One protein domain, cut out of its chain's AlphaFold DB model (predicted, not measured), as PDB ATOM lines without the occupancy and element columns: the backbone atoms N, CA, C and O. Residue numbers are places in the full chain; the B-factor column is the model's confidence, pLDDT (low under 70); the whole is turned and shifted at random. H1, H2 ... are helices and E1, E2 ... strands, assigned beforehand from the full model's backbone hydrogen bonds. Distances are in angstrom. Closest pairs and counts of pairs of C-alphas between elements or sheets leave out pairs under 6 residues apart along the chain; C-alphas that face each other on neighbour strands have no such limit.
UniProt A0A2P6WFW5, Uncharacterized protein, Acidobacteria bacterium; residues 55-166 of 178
ATOM      1  N   LEU A  55     272.383 144.319 195.898       59.31
ATOM      2  CA  LEU A  55     273.660 144.993 195.617       59.31
ATOM      3  C   LEU A  55     274.325 145.507 196.906       59.31
ATOM      4  O   LEU A  55     275.546 145.562 196.970       59.31
ATOM      5  N   ASN A  56     273.554 145.779 197.968       61.22
ATOM      6  CA  ASN A  56     274.072 146.196 199.284       61.22
ATOM      7  C   ASN A  56     274.930 145.134 200.003       61.22
ATOM      8  O   ASN A  56     275.526 145.426 201.036       61.22
ATOM      9  N   ILE A  57     274.995 143.900 199.490       71.50
ATOM     10  CA  ILE A  57     275.918 142.862 199.989       71.50
ATOM     11  C   ILE A  57     277.294 142.929 199.315       71.50
ATOM     12  O   ILE A  57     278.135 142.060 199.558       71.50
ATOM     13  N   CYS A  58     277.487 143.899 198.421       77.06
ATOM     14  CA  CYS A  58     278.712 144.108 197.682       77.06
ATOM     15  C   CYS A  58     279.486 145.289 198.259       77.06
ATOM     16  O   CYS A  58     278.937 146.340 198.570       77.06
ATOM     17  N   GLU A  59     280.791 145.114 198.401       84.31
ATOM     18  CA  GLU A  59     281.708 146.145 198.853       84.31
ATOM     19  C   GLU A  59     282.588 146.574 197.683       84.31
ATOM     20  O   GLU A  59     283.083 145.731 196.933       84.31
ATOM     21  N   LEU A  60     282.783 147.885 197.532       84.44
ATOM     22  CA  LEU A  60     283.723 148.443 196.569       84.44
ATOM     23  C   LEU A  60     285.003 148.834 197.308       84.44
ATOM     24  O   LEU A  60     284.961 149.661 198.220       84.44
ATOM     25  N   ARG A  61     286.137 148.258 196.915       85.69
ATOM     26  CA  ARG A  61     287.454 148.528 197.508       85.69
ATOM     27  C   ARG A  61     288.440 148.995 196.462       85.69
ATOM     28  O   ARG A  61     288.357 148.596 195.304       85.69
ATOM     29  N   ASP A  62     289.359 149.865 196.867       82.06
ATOM     30  CA  ASP A  62     290.417 150.318 195.968       82.06
ATOM     31  C   ASP A  62     291.591 149.383 196.159       82.06
ATOM     32  O   ASP A  62     291.869 148.943 197.279       82.06
ATOM     33  N   THR A  63     292.300 149.108 195.078       74.19
ATOM     34  CA  THR A  63     293.571 148.415 195.200       74.19
ATOM     35  C   THR A  63     294.645 149.477 195.420       74.19
ATOM     36  O   THR A  63     294.746 150.412 194.627       74.19
ATOM     37  N   PRO A  64     295.517 149.346 196.436       67.56
ATOM     38  CA  PRO A  64     296.619 150.294 196.636       67.56
ATOM     39  C   PRO A  64     297.599 150.313 195.450       67.56
ATOM     40  O   PRO A  64     298.432 151.210 195.333       67.56
ATOM     41  N   ARG A  65     297.510 149.318 194.561       73.06
ATOM     42  CA  ARG A  65     298.343 149.193 193.371       73.06
ATOM     43  C   ARG A  65     297.749 149.993 192.226       73.06
ATOM     44  O   ARG A  65     296.690 149.670 191.692       73.06
ATOM     45  N   SER A  66     298.486 151.025 191.837       80.25
ATOM     46  CA  SER A  66     298.110 151.930 190.763       80.25
ATOM     47  C   SER A  66     299.320 152.203 189.861       80.25
ATOM     48  O   SER A  66     299.976 153.242 190.008       80.25
ATOM     49  N   PRO A  67     299.688 151.242 188.990       86.38
ATOM     50  CA  PRO A  67     300.938 151.298 188.248       86.38
ATOM     51  C   PRO A  67     300.932 152.438 187.225       86.38
ATOM     52  O   PRO A  67     299.961 152.647 186.487       86.38
ATOM     53  N   LEU A  68     302.047 153.167 187.193       89.56
ATOM     54  CA  LEU A  68     302.329 154.226 186.229       89.56
ATOM     55  C   LEU A  68     302.884 153.633 184.939       89.56
ATOM     56  O   LEU A  68     303.661 152.677 184.974       89.56
ATOM     57  N   SER A  69     302.503 154.222 183.811       90.25
ATOM     58  CA  SER A  69     303.090 153.875 182.526       90.25
ATOM     59  C   SER A  69     304.582 154.237 182.492       90.25
ATOM     60  O   SER A  69     305.022 155.117 183.236       90.25
ATOM     61  N   PRO A  70     305.391 153.589 181.634       87.62
ATOM     62  CA  PRO A  70     306.843 153.770 181.636       87.62
ATOM     63  C   PRO A  70     307.275 155.189 181.241       87.62
ATOM     64  O   PRO A  70     308.335 155.653 181.641       87.62
ATOM     65  N   ASP A  71     306.440 155.875 180.462       87.00
ATOM     66  CA  ASP A  71     306.586 157.279 180.074       87.00
ATOM     67  C   ASP A  71     306.040 158.263 181.127       87.00
ATOM     68  O   ASP A  71     306.165 159.474 180.961       87.00
ATOM     69  N   GLY A  72     305.433 157.763 182.210       88.62
ATOM     70  CA  GLY A  72     304.866 158.564 183.295       88.62
ATOM     71  C   GLY A  72     303.591 159.325 182.931       88.62
ATOM     72  O   GLY A  72     303.156 160.161 183.716       88.62
ATOM     73  N   LEU A  73     302.989 159.069 181.766       88.81
ATOM     74  CA  LEU A  73     301.838 159.834 181.272       88.81
ATOM     75  C   LEU A  73     300.491 159.295 181.752       88.81
ATOM     76  O   LEU A  73     299.526 160.054 181.856       88.81
ATOM     77  N   TYR A  74     300.411 158.002 182.047       89.88
ATOM     78  CA  TYR A  74     299.169 157.314 182.360       89.88
ATOM     79  C   TYR A  74     299.285 156.522 183.649       89.88
ATOM     80  O   TYR A  74     300.353 156.054 184.041       89.88
ATOM     81  N   ARG A  75     298.142 156.328 184.295       90.19
ATOM     82  CA  ARG A  75     298.028 155.539 185.512       90.19
ATOM     83  C   ARG A  75     296.840 154.602 185.402       90.19
ATOM     84  O   ARG A  75     295.811 154.934 184.814       90.19
ATOM     85  N   VAL A  76     297.009 153.406 185.952       89.31
ATOM     86  CA  VAL A  76     295.925 152.434 186.082       89.31
ATOM     87  C   VAL A  76     295.378 152.495 187.495       89.31
ATOM     88  O   VAL A  76     296.144 152.464 188.454       89.31
ATOM     89  N   HIS A  77     294.064 152.548 187.631       88.38
ATOM     90  CA  HIS A  77     293.362 152.389 188.894       88.38
ATOM     91  C   HIS A  77     292.501 151.136 188.842       88.38
ATOM     92  O   HIS A  77     291.908 150.821 187.807       88.38
ATOM     93  N   ILE A  78     292.460 150.407 189.951       86.31
ATOM     94  CA  ILE A  78     291.848 149.085 190.011       86.31
ATOM     95  C   ILE A  78     290.851 149.086 191.159       86.31
ATOM     96  O   ILE A  78     291.239 149.025 192.326       86.31
ATOM     97  N   ALA A  79     289.570 149.122 190.816       85.69
ATOM     98  CA  ALA A  79     288.501 148.973 191.788       85.69
ATOM     99  C   ALA A  79     288.083 147.504 191.867       85.69
ATOM    100  O   ALA A  79     287.977 146.818 190.850       85.69
ATOM    101  N   GLN A  80     287.825 147.031 193.076       83.19
ATOM    102  CA  GLN A  80     287.377 145.677 193.353       83.19
ATOM    103  C   GLN A  80     285.952 145.706 193.867       83.19
ATOM    104  O   GLN A  80     285.634 146.490 194.758       83.19
ATOM    105  N   VAL A  81     285.119 144.826 193.330       82.88
ATOM    106  CA  VAL A  81     283.765 144.582 193.812       82.88
ATOM    107  C   VAL A  81     283.735 143.206 194.456       82.88
ATOM    108  O   VAL A  81     283.941 142.198 193.783       82.88
ATOM    109  N   THR A  82     283.448 143.139 195.749       80.25
ATOM    110  CA  THR A  82     283.325 141.873 196.477       80.25
ATOM    111  C   THR A  82     281.910 141.728 197.001       80.25
ATOM    112  O   THR A  82     281.516 142.451 197.906       80.25
ATOM    113  N   CYS A  83     281.153 140.779 196.459       77.06
ATOM    114  CA  CYS A  83     279.811 140.455 196.938       77.06
ATOM    115  C   CYS A  83     279.833 139.236 197.863       77.06
ATOM    116  O   CYS A  83     280.564 138.276 197.610       77.06
ATOM    117  N   LEU A  84     279.002 139.238 198.909       71.69
ATOM    118  CA  LEU A  84     278.877 138.107 199.832       71.69
ATOM    119  C   LEU A  84     278.629 136.786 199.078       71.69
ATOM    120  O   LEU A  84     277.697 136.671 198.282       71.69
ATOM    121  N   GLY A  85     279.470 135.779 199.336       64.12
ATOM    122  CA  GLY A  85     279.367 134.460 198.700       64.12
ATOM    123  C   GLY A  85     279.841 134.403 197.242       64.12
ATOM    124  O   GLY A  85     279.646 133.379 196.586       64.12
ATOM    125  N   ARG A  86     280.469 135.467 196.724       68.81
ATOM    126  CA  ARG A  86     281.087 135.509 195.392       68.81
ATOM    127  C   ARG A  86     282.576 135.837 195.487       68.81
ATOM    128  O   ARG A  86     283.057 136.367 196.483       68.81
ATOM    129  N   PHE A  87     283.305 135.502 194.427       66.81
ATOM    130  CA  PHE A  87     284.691 135.929 194.250       66.81
ATOM    131  C   PHE A  87     284.748 137.429 193.940       66.81
ATOM    132  O   PHE A  87     283.818 137.952 193.328       66.81
ATOM    133  N   SER A  88     285.836 138.097 194.332       75.00
ATOM    134  CA  SER A  88     286.060 139.512 194.014       75.00
ATOM    135  C   SER A  88     286.182 139.720 192.503       75.00
ATOM    136  O   SER A  88     286.964 139.048 191.830       75.00
ATOM    137  N   GLU A  89     285.419 140.661 191.972       80.38
ATOM    138  CA  GLU A  89     285.405 141.066 190.568       80.38
ATOM    139  C   GLU A  89     286.171 142.394 190.431       80.38
ATOM    140  O   GLU A  89     286.317 143.134 191.404       80.38
ATOM    141  N   THR A  90     286.719 142.693 189.248       80.50
ATOM    142  CA  THR A  90     287.651 143.830 189.084       80.50
ATOM    143  C   THR A  90     287.201 144.765 187.974       80.50
ATOM    144  O   THR A  90     286.858 144.305 186.886       80.50
ATOM    145  N   LEU A  91     287.283 146.069 188.226       82.50
ATOM    146  CA  LEU A  91     287.118 147.136 187.244       82.50
ATOM    147  C   LEU A  91     288.450 147.858 187.063       82.50
ATOM    148  O   LEU A  91     289.114 148.217 188.039       82.50
ATOM    149  N   LEU A  92     288.828 148.087 185.806       84.56
ATOM    150  CA  LEU A  92     290.055 148.798 185.468       84.56
ATOM    151  C   LEU A  92     289.742 150.179 184.911       84.56
ATOM    152  O   LEU A  92     288.939 150.306 183.986       84.56
ATOM    153  N   PHE A  93     290.448 151.187 185.409       87.00
ATOM    154  CA  PHE A  93     290.363 152.560 184.935       87.00
ATOM    155  C   PHE A  93     291.741 153.026 184.481       87.00
ATOM    156  O   PHE A  93     292.709 152.895 185.222       87.00
ATOM    157  N   ILE A  94     291.837 153.572 183.271       88.62
ATOM    158  CA  ILE A  94     293.072 154.182 182.767       88.62
ATOM    159  C   ILE A  94     292.845 155.685 182.645       88.62
ATOM    160  O   ILE A  94     291.932 156.131 181.942       88.62
ATOM    161  N   THR A  95     293.679 156.451 183.333       89.25
ATOM    162  CA  THR A  95     293.621 157.912 183.433       89.25
ATOM    163  C   THR A  95     294.991 158.509 183.110       89.25
ATOM    164  O   THR A  95     295.978 157.785 182.952       89.25
ATOM    165  N   ASP A  96     295.065 159.835 182.988       90.44
ATOM    166  CA  ASP A  96     296.361 160.520 182.993       90.44
ATOM    167  C   ASP A  96     297.006 160.399 184.382       90.44
ATOM    168  O   ASP A  96     296.301 160.344 185.391       90.44
ATOM    169  N   ALA A  97     298.337 160.382 184.445       89.94
ATOM    170  CA  ALA A  97     299.083 160.093 185.672       89.94
ATOM    171  C   ALA A  97     298.746 161.006 186.863       89.94
ATOM    172  O   ALA A  97     298.729 160.530 188.005       89.94
ATOM    173  N   ASP A  98     298.440 162.273 186.575       87.69
ATOM    174  CA  ASP A  98     298.122 163.320 187.553       87.69
ATOM    175  C   ASP A  98     296.611 163.540 187.737       87.69
ATOM    176  O   ASP A  98     296.181 164.434 188.471       87.69
ATOM    177  N   ALA A  99     295.771 162.755 187.056       87.31
ATOM    178  CA  ALA A  99     294.329 162.919 187.144       87.31
ATOM    179  C   ALA A  99     293.812 162.511 188.539       87.31
ATOM    180  O   ALA A  99     294.158 161.441 189.048       87.31
ATOM    181  N   PRO A 100     292.927 163.311 189.165       84.12
ATOM    182  CA  PRO A 100     292.410 163.002 190.492       84.12
ATOM    183  C   PRO A 100     291.454 161.802 190.457       84.12
ATOM    184  O   PRO A 100     290.301 161.921 190.021       84.12
ATOM    185  N   TRP A 101     291.901 160.673 191.001       84.75
ATOM    186  CA  TRP A 101     291.126 159.441 191.146       84.75
ATOM    187  C   TRP A 101     290.534 159.283 192.550       84.75
ATOM    188  O   TRP A 101     291.165 159.619 193.548       84.75
ATOM    189  N   SER A 102     289.305 158.773 192.627       85.06
ATOM    190  CA  SER A 102     288.694 158.346 193.886       85.06
ATOM    191  C   SER A 102     287.538 157.397 193.607       85.06
ATOM    192  O   SER A 102     286.674 157.710 192.786       85.06
ATOM    193  N   LEU A 103     287.467 156.298 194.359       83.56
ATOM    194  CA  LEU A 103     286.309 155.405 194.335       83.56
ATOM    195  C   LEU A 103     284.995 156.097 194.685       83.56
ATOM    196  O   LEU A 103     283.959 155.697 194.173       83.56
ATOM    197  N   ALA A 104     285.022 157.145 195.511       84.19
ATOM    198  CA  ALA A 104     283.813 157.869 195.904       84.19
ATOM    199  C   ALA A 104     283.112 158.552 194.716       84.19
ATOM    200  O   ALA A 104     281.957 158.949 194.827       84.19
ATOM    201  N   LYS A 105     283.807 158.707 193.580       81.31
ATOM    202  CA  LYS A 105     283.233 159.237 192.336       81.31
ATOM    203  C   LYS A 105     282.500 158.173 191.512       81.31
ATOM    204  O   LYS A 105     281.838 158.532 190.542       81.31
ATOM    205  N   LEU A 106     282.641 156.890 191.849       80.00
ATOM    206  CA  LEU A 106     281.937 155.801 191.180       80.00
ATOM    207  C   LEU A 106     280.552 155.628 191.804       80.00
ATOM    208  O   LEU A 106     280.417 155.534 193.024       80.00
ATOM    209  N   ASP A 107     279.520 155.547 190.965       80.94
ATOM    210  CA  ASP A 107     278.203 155.103 191.420       80.94
ATOM    211  C   ASP A 107     278.311 153.631 191.833       80.94
ATOM    212  O   ASP A 107     278.640 152.772 191.014       80.94
ATOM    213  N   HIS A 108     278.071 153.353 193.114       76.81
ATOM    214  CA  HIS A 108     278.266 152.025 193.687       76.81
ATOM    215  C   HIS A 108     277.417 150.959 192.983       76.81
ATOM    216  O   HIS A 108     277.940 149.925 192.578       76.81
ATOM    217  N   ASN A 109     276.125 151.222 192.775       72.88
ATOM    218  CA  ASN A 109     275.215 150.252 192.162       72.88
ATOM    219  C   ASN A 109     275.614 149.964 190.716       72.88
ATOM    220  O   ASN A 109     275.626 148.813 190.283       72.88
ATOM    221  N   ARG A 110     275.980 151.013 189.977       74.56
ATOM    222  CA  ARG A 110     276.481 150.887 188.613       74.56
ATOM    223  C   ARG A 110     277.788 150.103 188.571       74.56
ATOM    224  O   ARG A 110     277.895 149.204 187.752       74.56
ATOM    225  N   ALA A 111     278.739 150.399 189.453       75.38
ATOM    226  CA  ALA A 111     280.014 149.691 189.517       75.38
ATOM    227  C   ALA A 111     279.815 148.201 189.831       75.38
ATOM    228  O   ALA A 111     280.429 147.358 189.188       75.38
ATOM    229  N   VAL A 112     278.916 147.858 190.759       75.12
ATOM    230  CA  VAL A 112     278.597 146.455 191.061       75.12
ATOM    231  C   VAL A 112     277.968 145.757 189.854       75.12
ATOM    232  O   VAL A 112     278.318 144.621 189.560       75.12
ATOM    233  N   LEU A 113     277.071 146.423 189.125       70.31
ATOM    234  CA  LEU A 113     276.433 145.851 187.934       70.31
ATOM    235  C   LEU A 113     277.382 145.743 186.735       70.31
ATOM    236  O   LEU A 113     277.302 144.772 185.993       70.31
ATOM    237  N   GLU A 114     278.277 146.712 186.552       70.25
ATOM    238  CA  GLU A 114     279.333 146.669 185.533       70.25
ATOM    239  C   GLU A 114     280.368 145.588 185.874       70.25
ATOM    240  O   GLU A 114     280.858 144.900 184.982       70.25
ATOM    241  N   ALA A 115     280.649 145.374 187.163       71.12
ATOM    242  CA  ALA A 115     281.488 144.279 187.628       71.12
ATOM    243  C   ALA A 115     280.803 142.911 187.526       71.12
ATOM    244  O   ALA A 115     281.498 141.917 187.317       71.12
ATOM    245  N   ALA A 116     279.470 142.853 187.628       59.72
ATOM    246  CA  ALA A 116     278.710 141.613 187.696       59.72
ATOM    247  C   ALA A 116     278.956 140.721 186.470       59.72
ATOM    248  O   ALA A 116     278.433 140.946 185.380       59.72
ATOM    249  N   GLY A 117     279.714 139.639 186.676       55.41
ATOM    250  CA  GLY A 117     280.086 138.696 185.615       55.41
ATOM    251  C   GLY A 117     281.492 138.902 185.041       55.41
ATOM    252  O   GLY A 117     281.921 138.104 184.205       55.41
ATOM    253  N   LEU A 118     282.231 139.904 185.519       61.38
ATOM    254  CA  LEU A 118     283.657 140.089 185.263       61.38
ATOM    255  C   LEU A 118     284.483 139.285 186.277       61.38
ATOM    256  O   LEU A 118     284.061 139.036 187.399       61.38
ATOM    257  N   ARG A 119     285.672 138.821 185.885       68.69
ATOM    258  CA  ARG A 119     286.520 137.949 186.723       68.69
ATOM    259  C   ARG A 119     287.671 138.727 187.373       68.69
ATOM    260  O   ARG A 119     287.972 139.853 186.984       68.69
ATOM    261  N   SER A 120     288.309 138.108 188.365       71.31
ATOM    262  CA  SER A 120     289.442 138.670 189.106       71.31
ATOM    263  C   SER A 120     290.672 138.824 188.202       71.31
ATOM    264  O   SER A 120     291.119 137.859 187.572       71.31
ATOM    265  N   LEU A 121     291.223 140.034 188.138       77.25
ATOM    266  CA  LEU A 121     292.513 140.311 187.512       77.25
ATOM    267  C   LEU A 121     293.627 139.707 188.390       77.25
ATOM    268  O   LEU A 121     293.704 140.012 189.566       77.25
ATOM    269  N   ASP A 122     294.509 138.851 187.890       78.81
ATOM    270  CA  ASP A 122     295.596 138.303 188.730       78.81
ATOM    271  C   ASP A 122     296.793 139.266 188.802       78.81
ATOM    272  O   ASP A 122     297.403 139.451 189.858       78.81
ATOM    273  N   ALA A 123     297.113 139.913 187.679       81.69
ATOM    274  CA  ALA A 123     298.205 140.874 187.589       81.69
ATOM    275  C   ALA A 123     297.960 141.912 186.490       81.69
ATOM    276  O   ALA A 123     297.275 141.655 185.495       81.69
ATOM    277  N   VAL A 124     298.583 143.075 186.656       85.75
ATOM    278  CA  VAL A 124     298.653 144.134 185.650       85.75
ATOM    279  C   VAL A 124     300.075 144.666 185.587       85.75
ATOM    280  O   VAL A 124     300.699 144.904 186.616       85.75
ATOM    281  N   GLU A 125     300.582 144.872 184.378       87.75
ATOM    282  CA  GLU A 125     301.926 145.402 184.183       87.75
ATOM    283  C   GLU A 125     301.997 146.246 182.916       87.75
ATOM    284  O   GLU A 125     301.389 145.932 181.887       87.75
ATOM    285  N   TRP A 126     302.779 147.316 182.986       87.88
ATOM    286  CA  TRP A 126     303.153 148.079 181.812       87.88
ATOM    287  C   TRP A 126     304.385 147.473 181.153       87.88
ATOM    288  O   TRP A 126     305.441 147.364 181.763       87.88
ATOM    289  N   GLN A 127     304.259 147.155 179.874       86.25
ATOM    290  CA  GLN A 127     305.376 146.809 179.017       86.25
ATOM    291  C   GLN A 127     305.822 148.053 178.236       86.25
ATOM    292  O   GLN A 127     304.973 148.776 177.687       86.25
ATOM    293  N   PRO A 128     307.138 148.315 178.157       79.31
ATOM    294  CA  PRO A 128     307.657 149.389 177.330       79.31
ATOM    295  C   PRO A 128     307.244 149.173 175.874       79.31
ATOM    296  O   PRO A 128     307.113 148.042 175.393       79.31
ATOM    297  N   ALA A 129     307.010 150.271 175.166       75.94
ATOM    298  CA  ALA A 129     306.695 150.195 173.754       75.94
ATOM    299  C   ALA A 129     307.919 149.685 172.977       75.94
ATOM    300  O   ALA A 129     309.000 150.261 173.128       75.94
ATOM    301  N   PRO A 130     307.785 148.653 172.125       67.00
ATOM    302  CA  PRO A 130     308.829 148.370 171.157       67.00
ATOM    303  C   PRO A 130     308.965 149.587 170.227       67.00
ATOM    304  O   PRO A 130     307.964 150.126 169.749       67.00
ATOM    305  N   ASP A 131     310.200 150.043 170.033       70.19
ATOM    306  CA  ASP A 131     310.582 151.064 169.051       70.19
ATOM    307  C   ASP A 131     309.908 152.444 169.211       70.19
ATOM    308  O   ASP A 131     309.605 153.122 168.230       70.19
ATOM    309  N   GLY A 132     309.667 152.884 170.453       69.88
ATOM    310  CA  GLY A 132     309.128 154.226 170.737       69.88
ATOM    311  C   GLY A 132     307.645 154.409 170.386       69.88
ATOM    312  O   GLY A 132     307.172 155.540 170.278       69.88
ATOM    313  N   GLY A 133     306.916 153.307 170.186       78.69
ATOM    314  CA  GLY A 133     305.473 153.311 169.944       78.69
ATOM    315  C   GLY A 133     304.619 153.576 171.194       78.69
ATOM    316  O   GLY A 133     305.086 154.058 172.222       78.69
ATOM    317  N   ALA A 134     303.335 153.225 171.111       81.12
ATOM    318  CA  ALA A 134     302.411 153.308 172.242       81.12
ATOM    319  C   ALA A 134     302.783 152.306 173.357       81.12
ATOM    320  O   ALA A 134     303.060 151.139 173.042       81.12
ATOM    321  N   PRO A 135     302.744 152.705 174.646       86.44
ATOM    322  CA  PRO A 135     302.962 151.781 175.751       86.44
ATOM    323  C   PRO A 135     301.911 150.669 175.734       86.44
ATOM    324  O   PRO A 135     300.755 150.866 175.332       86.44
ATOM    325  N   ARG A 136     302.319 149.477 176.176       88.56
ATOM    326  CA  ARG A 136     301.441 148.310 176.219       88.56
ATOM    327  C   ARG A 136     301.079 147.984 177.659       88.56
ATOM    328  O   ARG A 136     301.959 147.763 178.476       88.56
ATOM    329  N   LEU A 137     299.789 147.895 177.954       87.94
ATOM    330  CA  LEU A 137     299.280 147.396 179.224       87.94
ATOM    331  C   LEU A 137     298.942 145.911 179.080       87.94
ATOM    332  O   LEU A 137     298.071 145.548 178.285       87.94
ATOM    333  N   GLN A 138     299.633 145.058 179.828       87.94
ATOM    334  CA  GLN A 138     299.344 143.630 179.895       87.94
ATOM    335  C   GLN A 138     298.497 143.316 181.125       87.94
ATOM    336  O   GLN A 138     298.789 143.761 182.234       87.94
ATOM    337  N   LEU A 139     297.423 142.565 180.895       86.06
ATOM    338  CA  LEU A 139     296.451 142.159 181.904       86.06
ATOM    339  C   LEU A 139     296.405 140.638 181.941       86.06
ATOM    340  O   LEU A 139     296.066 140.014 180.933       86.06
ATOM    341  N   TRP A 140     296.723 140.052 183.091       84.06
ATOM    342  CA  TRP A 140     296.606 138.614 183.309       84.06
ATOM    343  C   TRP A 140     295.362 138.326 184.109       84.06
ATOM    344  O   TRP A 140     295.169 138.863 185.198       84.06
ATOM    345  N   PHE A 141     294.536 137.444 183.574       78.50
ATOM    346  CA  PHE A 141     293.350 136.970 184.259       78.50
ATOM    347  C   PHE A 141     293.578 135.554 184.761       78.50
ATOM    348  O   PHE A 141     294.326 134.782 184.156       78.50
ATOM    349  N   ALA A 142     292.908 135.206 185.858       70.56
ATOM    350  CA  ALA A 142     292.915 133.835 186.343       70.56
ATOM    351  C   ALA A 142     292.484 132.860 185.218       70.56
ATOM    352  O   ALA A 142     291.564 133.185 184.459       70.56
ATOM    353  N   PRO A 143     293.110 131.673 185.094       64.44
ATOM    354  CA  PRO A 143     292.784 130.714 184.041       64.44
ATOM    355  C   PRO A 143     291.279 130.421 183.950       64.44
ATOM    356  O   PRO A 143     290.640 130.090 184.947       64.44
ATOM    357  N   GLY A 144     290.712 130.537 182.745       58.97
ATOM    358  CA  GLY A 144     289.272 130.344 182.503       58.97
ATOM    359  C   GLY A 144     288.418 131.610 182.671       58.97
ATOM    360  O   GLY A 144     287.191 131.544 182.583       58.97
ATOM    361  N   ALA A 145     289.048 132.766 182.886       59.22
ATOM    362  CA  ALA A 145     288.389 134.065 182.890       59.22
ATOM    363  C   ALA A 145     288.151 134.630 181.473       59.22
ATOM    364  O   ALA A 145     288.873 134.320 180.526       59.22
ATOM    365  N   PHE A 146     287.137 135.489 181.347       51.78
ATOM    366  CA  PHE A 146     286.734 136.211 180.130       51.78
ATOM    367  C   PHE A 146     286.781 137.734 180.392       51.78
ATOM    368  O   PHE A 146     286.813 138.127 181.561       51.78
ATOM    369  N   PRO A 147     286.876 138.588 179.350       53.00
ATOM    370  CA  PRO A 147     287.486 139.914 179.469       53.00
ATOM    371  C   PRO A 147     286.731 140.889 180.376       53.00
ATOM    372  O   PRO A 147     285.514 141.029 180.305       53.00
ATOM    373  N   THR A 148     287.516 141.608 181.175       63.06
ATOM    374  CA  THR A 148     287.117 142.727 182.035       63.06
ATOM    375  C   THR A 148     286.672 143.946 181.227       63.06
ATOM    376  O   THR A 148     287.241 144.257 180.180       63.06
ATOM    377  N   GLN A 149     285.686 144.681 181.744       67.06
ATOM    378  CA  GLN A 149     285.335 146.004 181.247       67.06
ATOM    379  C   GLN A 149     286.413 147.012 181.673       67.06
ATOM    380  O   GLN A 149     286.662 147.232 182.858       67.06
ATOM    381  N   ILE A 150     287.096 147.587 180.683       72.81
ATOM    382  CA  ILE A 150     288.162 148.567 180.896       72.81
ATOM    383  C   ILE A 150     287.609 149.947 180.583       72.81
ATOM    384  O   ILE A 150     287.299 150.266 179.432       72.81
ATOM    385  N   HIS A 151     287.523 150.776 181.614       76.56
ATOM    386  CA  HIS A 151     287.111 152.162 181.509       76.56
ATOM    387  C   HIS A 151     288.330 153.006 181.150       76.56
ATOM    388  O   HIS A 151     289.325 153.059 181.872       76.56
ATOM    389  N   ARG A 152     288.274 153.677 180.004       71.56
ATOM    390  CA  ARG A 152     289.344 154.575 179.567       71.56
ATOM    391  C   ARG A 152     288.768 155.775 178.844       71.56
ATOM    392  O   ARG A 152     287.739 155.659 178.181       71.56
ATOM    393  N   LEU A 153     289.455 156.909 178.955       70.62
ATOM    394  CA  LEU A 153     289.123 158.114 178.195       70.62
ATOM    395  C   LEU A 153     289.209 157.832 176.688       70.62
ATOM    396  O   LEU A 153     290.093 157.100 176.243       70.62
ATOM    397  N   ASP A 154     288.353 158.468 175.887       71.88
ATOM    398  CA  ASP A 154     288.280 158.241 174.434       71.88
ATOM    399  C   ASP A 154     289.632 158.409 173.726       71.88
ATOM    400  O   ASP A 154     290.027 157.590 172.892       71.88
ATOM    401  N   ARG A 155     290.411 159.419 174.128       71.81
ATOM    402  CA  ARG A 155     291.759 159.651 173.590       71.81
ATOM    403  C   ARG A 155     292.743 158.508 173.871       71.81
ATOM    404  O   ARG A 155     293.656 158.279 173.081       71.81
ATOM    405  N   LEU A 156     292.537 157.756 174.954       76.12
ATOM    406  CA  LEU A 156     293.407 156.654 175.371       76.12
ATOM    407  C   LEU A 156     293.172 155.376 174.562       76.12
ATOM    408  O   LEU A 156     294.023 154.488 174.579       76.12
ATOM    409  N   TRP A 157     292.069 155.276 173.803       69.50
ATOM    410  CA  TRP A 157     291.797 154.096 172.972       69.50
ATOM    411  C   TRP A 157     292.879 153.836 171.926       69.50
ATOM    412  O   TRP A 157     293.101 152.687 171.551       69.50
ATOM    413  N   ARG A 158     293.558 154.897 171.478       76.00
ATOM    414  CA  ARG A 158     294.628 154.833 170.474       76.00
ATOM    415  C   ARG A 158     296.026 154.983 171.071       76.00
ATOM    416  O   ARG A 158     296.991 154.614 170.415       76.00
ATOM    417  N   ALA A 159     296.126 155.527 172.284       80.31
ATOM    418  CA  ALA A 159     297.399 155.834 172.928       80.31
ATOM    419  C   ALA A 159     297.982 154.660 173.728       80.31
ATOM    420  O   ALA A 159     299.180 154.639 173.971       80.31
ATOM    421  N   VAL A 160     297.152 153.689 174.130       82.88
ATOM    422  CA  VAL A 160     297.577 152.528 174.925       82.88
ATOM    423  C   VAL A 160     297.128 151.236 174.253       82.88
ATOM    424  O   VAL A 160     295.935 151.033 173.993       82.88
ATOM    425  N   ILE A 161     298.080 150.332 174.018       85.12
ATOM    426  CA  ILE A 161     297.799 148.980 173.527       85.12
ATOM    427  C   ILE A 161     297.455 148.107 174.730       85.12
ATOM    428  O   ILE A 161     298.295 147.901 175.598       85.12
ATOM    429  N   ILE A 162     296.243 147.560 174.782       84.56
ATOM    430  CA  ILE A 162     295.835 146.667 175.871       84.56
ATOM    431  C   ILE A 162     295.893 145.229 175.376       84.56
ATOM    432  O   ILE A 162     295.253 144.885 174.383       84.56
ATOM    433  N   GLN A 163     296.633 144.387 176.088       84.38
ATOM    434  CA  GLN A 163     296.731 142.963 175.808       84.38
ATOM    435  C   GLN A 163     296.190 142.167 176.997       84.38
ATOM    436  O   GLN A 163     296.728 142.226 178.096       84.38
ATOM    437  N   SER A 164     295.117 141.413 176.759       80.00
ATOM    438  CA  SER A 164     294.536 140.485 177.732       80.00
ATOM    439  C   SER A 164     295.118 139.089 177.541       80.00
ATOM    440  O   SER A 164     295.082 138.552 176.434       80.00
ATOM    441  N   LEU A 165     295.645 138.503 178.612       77.12
ATOM    442  CA  LEU A 165     296.271 137.187 178.623       77.12
ATOM    443  C   LEU A 165     295.498 136.271 179.577       77.12
ATOM    444  O   LEU A 165     295.394 136.534 180.774       77.12
ATOM    445  N   ASN A 166     294.947 135.187 179.031       72.69
ATOM    446  CA  ASN A 166     294.293 134.124 179.798       72.69
ATOM    447  C   ASN A 166     295.299 132.999 180.063       72.69
ATOM    448  O   ASN A 166     295.156 131.872 179.591       72.69
TER     449      ASN A 166
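Overview. This is residues 55 to 166 of the 178 residues of an uncharacterized protein of Acidobacteria bacterium (UniProt A0A2P6WFW5). Two small sheets stand partly face to face, E1 E2 E3 E6 and E4 E5 E7, with their strands running along much the same line; the short helix H1 lies across the other face of the larger sheet. E1 reaches past the smaller sheet at one side, and the tiny helix H2 sits at one end, between E6 and E7 along the chain. The printed part has 112 residues, with two named helices and seven named strands in the order E1 E2 E3 H1 E4 E5 E6 H2 E7. Both sheets are mixed, the class is mixed, helices and strands, and E1 E2 E3 form a meander, each strand the antiparallel neighbour of the one before. The whole is compact, with a radius of gyration of the C-alphas of 14.1 A and spans of 47 by 32 by 23 A.

Along the chain. The larger sheet has E1, residues 58 to 62, from C-alpha 58 at (278.712, 144.108, 197.682); E2, residues 74 to 83, 29.5 A long; E3, residues 89 to 96, 23.6 A; and E6, residues 150 to 152. The smaller sheet has E4, residues 121 to 127, 16.7 A; E5, residues 136 to 141, 16.1 A; and E7, residues 161 to 165, ending at C-alpha 165 at (296.271, 137.187, 178.623). H1 is residues 108 to 115, 10.3 A, and H2 is residues 156 to 159.

Arrangement. In the larger sheet, the hairpin E1 and E2 has N 59 and O 82 within hydrogen-bond range at 2.8 A. The hairpin E2 and E3 has N 77 and O 93 at 2.8 A. The edge strand E6 is parallel to E3, with N 151 and O 92 at 2.8 A. H1 is on this sheet at a height over the sheet of 8.1 A, over E2, and runs across the strands at 83 degrees to E2 on the local plane. The closest C-alphas of H1 and E3 are those of Ala 115 and Glu 89, 5.9 A apart. The closest C-alphas of E3 and E4 are those of Thr 90 and Leu 121, 6.2 A apart. In the smaller sheet, the hairpin E4 and E5 has N 125 and O 138 at 3.0 A, and E7 is parallel to E5, with N 139 and O 163 at 2.9 A. H2 only grazes the larger sheet and is apart from H1. In H1 every O i to N i+4 pair is within hydrogen-bond range; H2 is too short for such a pair.

Size, cuts and confidence. The C-alphas farthest apart, those of Asn 56 and Asp 131, are 47.7 A apart. The printed part has no cut. The links E1 to E2 and E3 to H1 are long, 11 residues each. The mean pLDDT of the printed part is 78.0; 20 residues are under 70, among them residues 116 to 119 and 143 to 149.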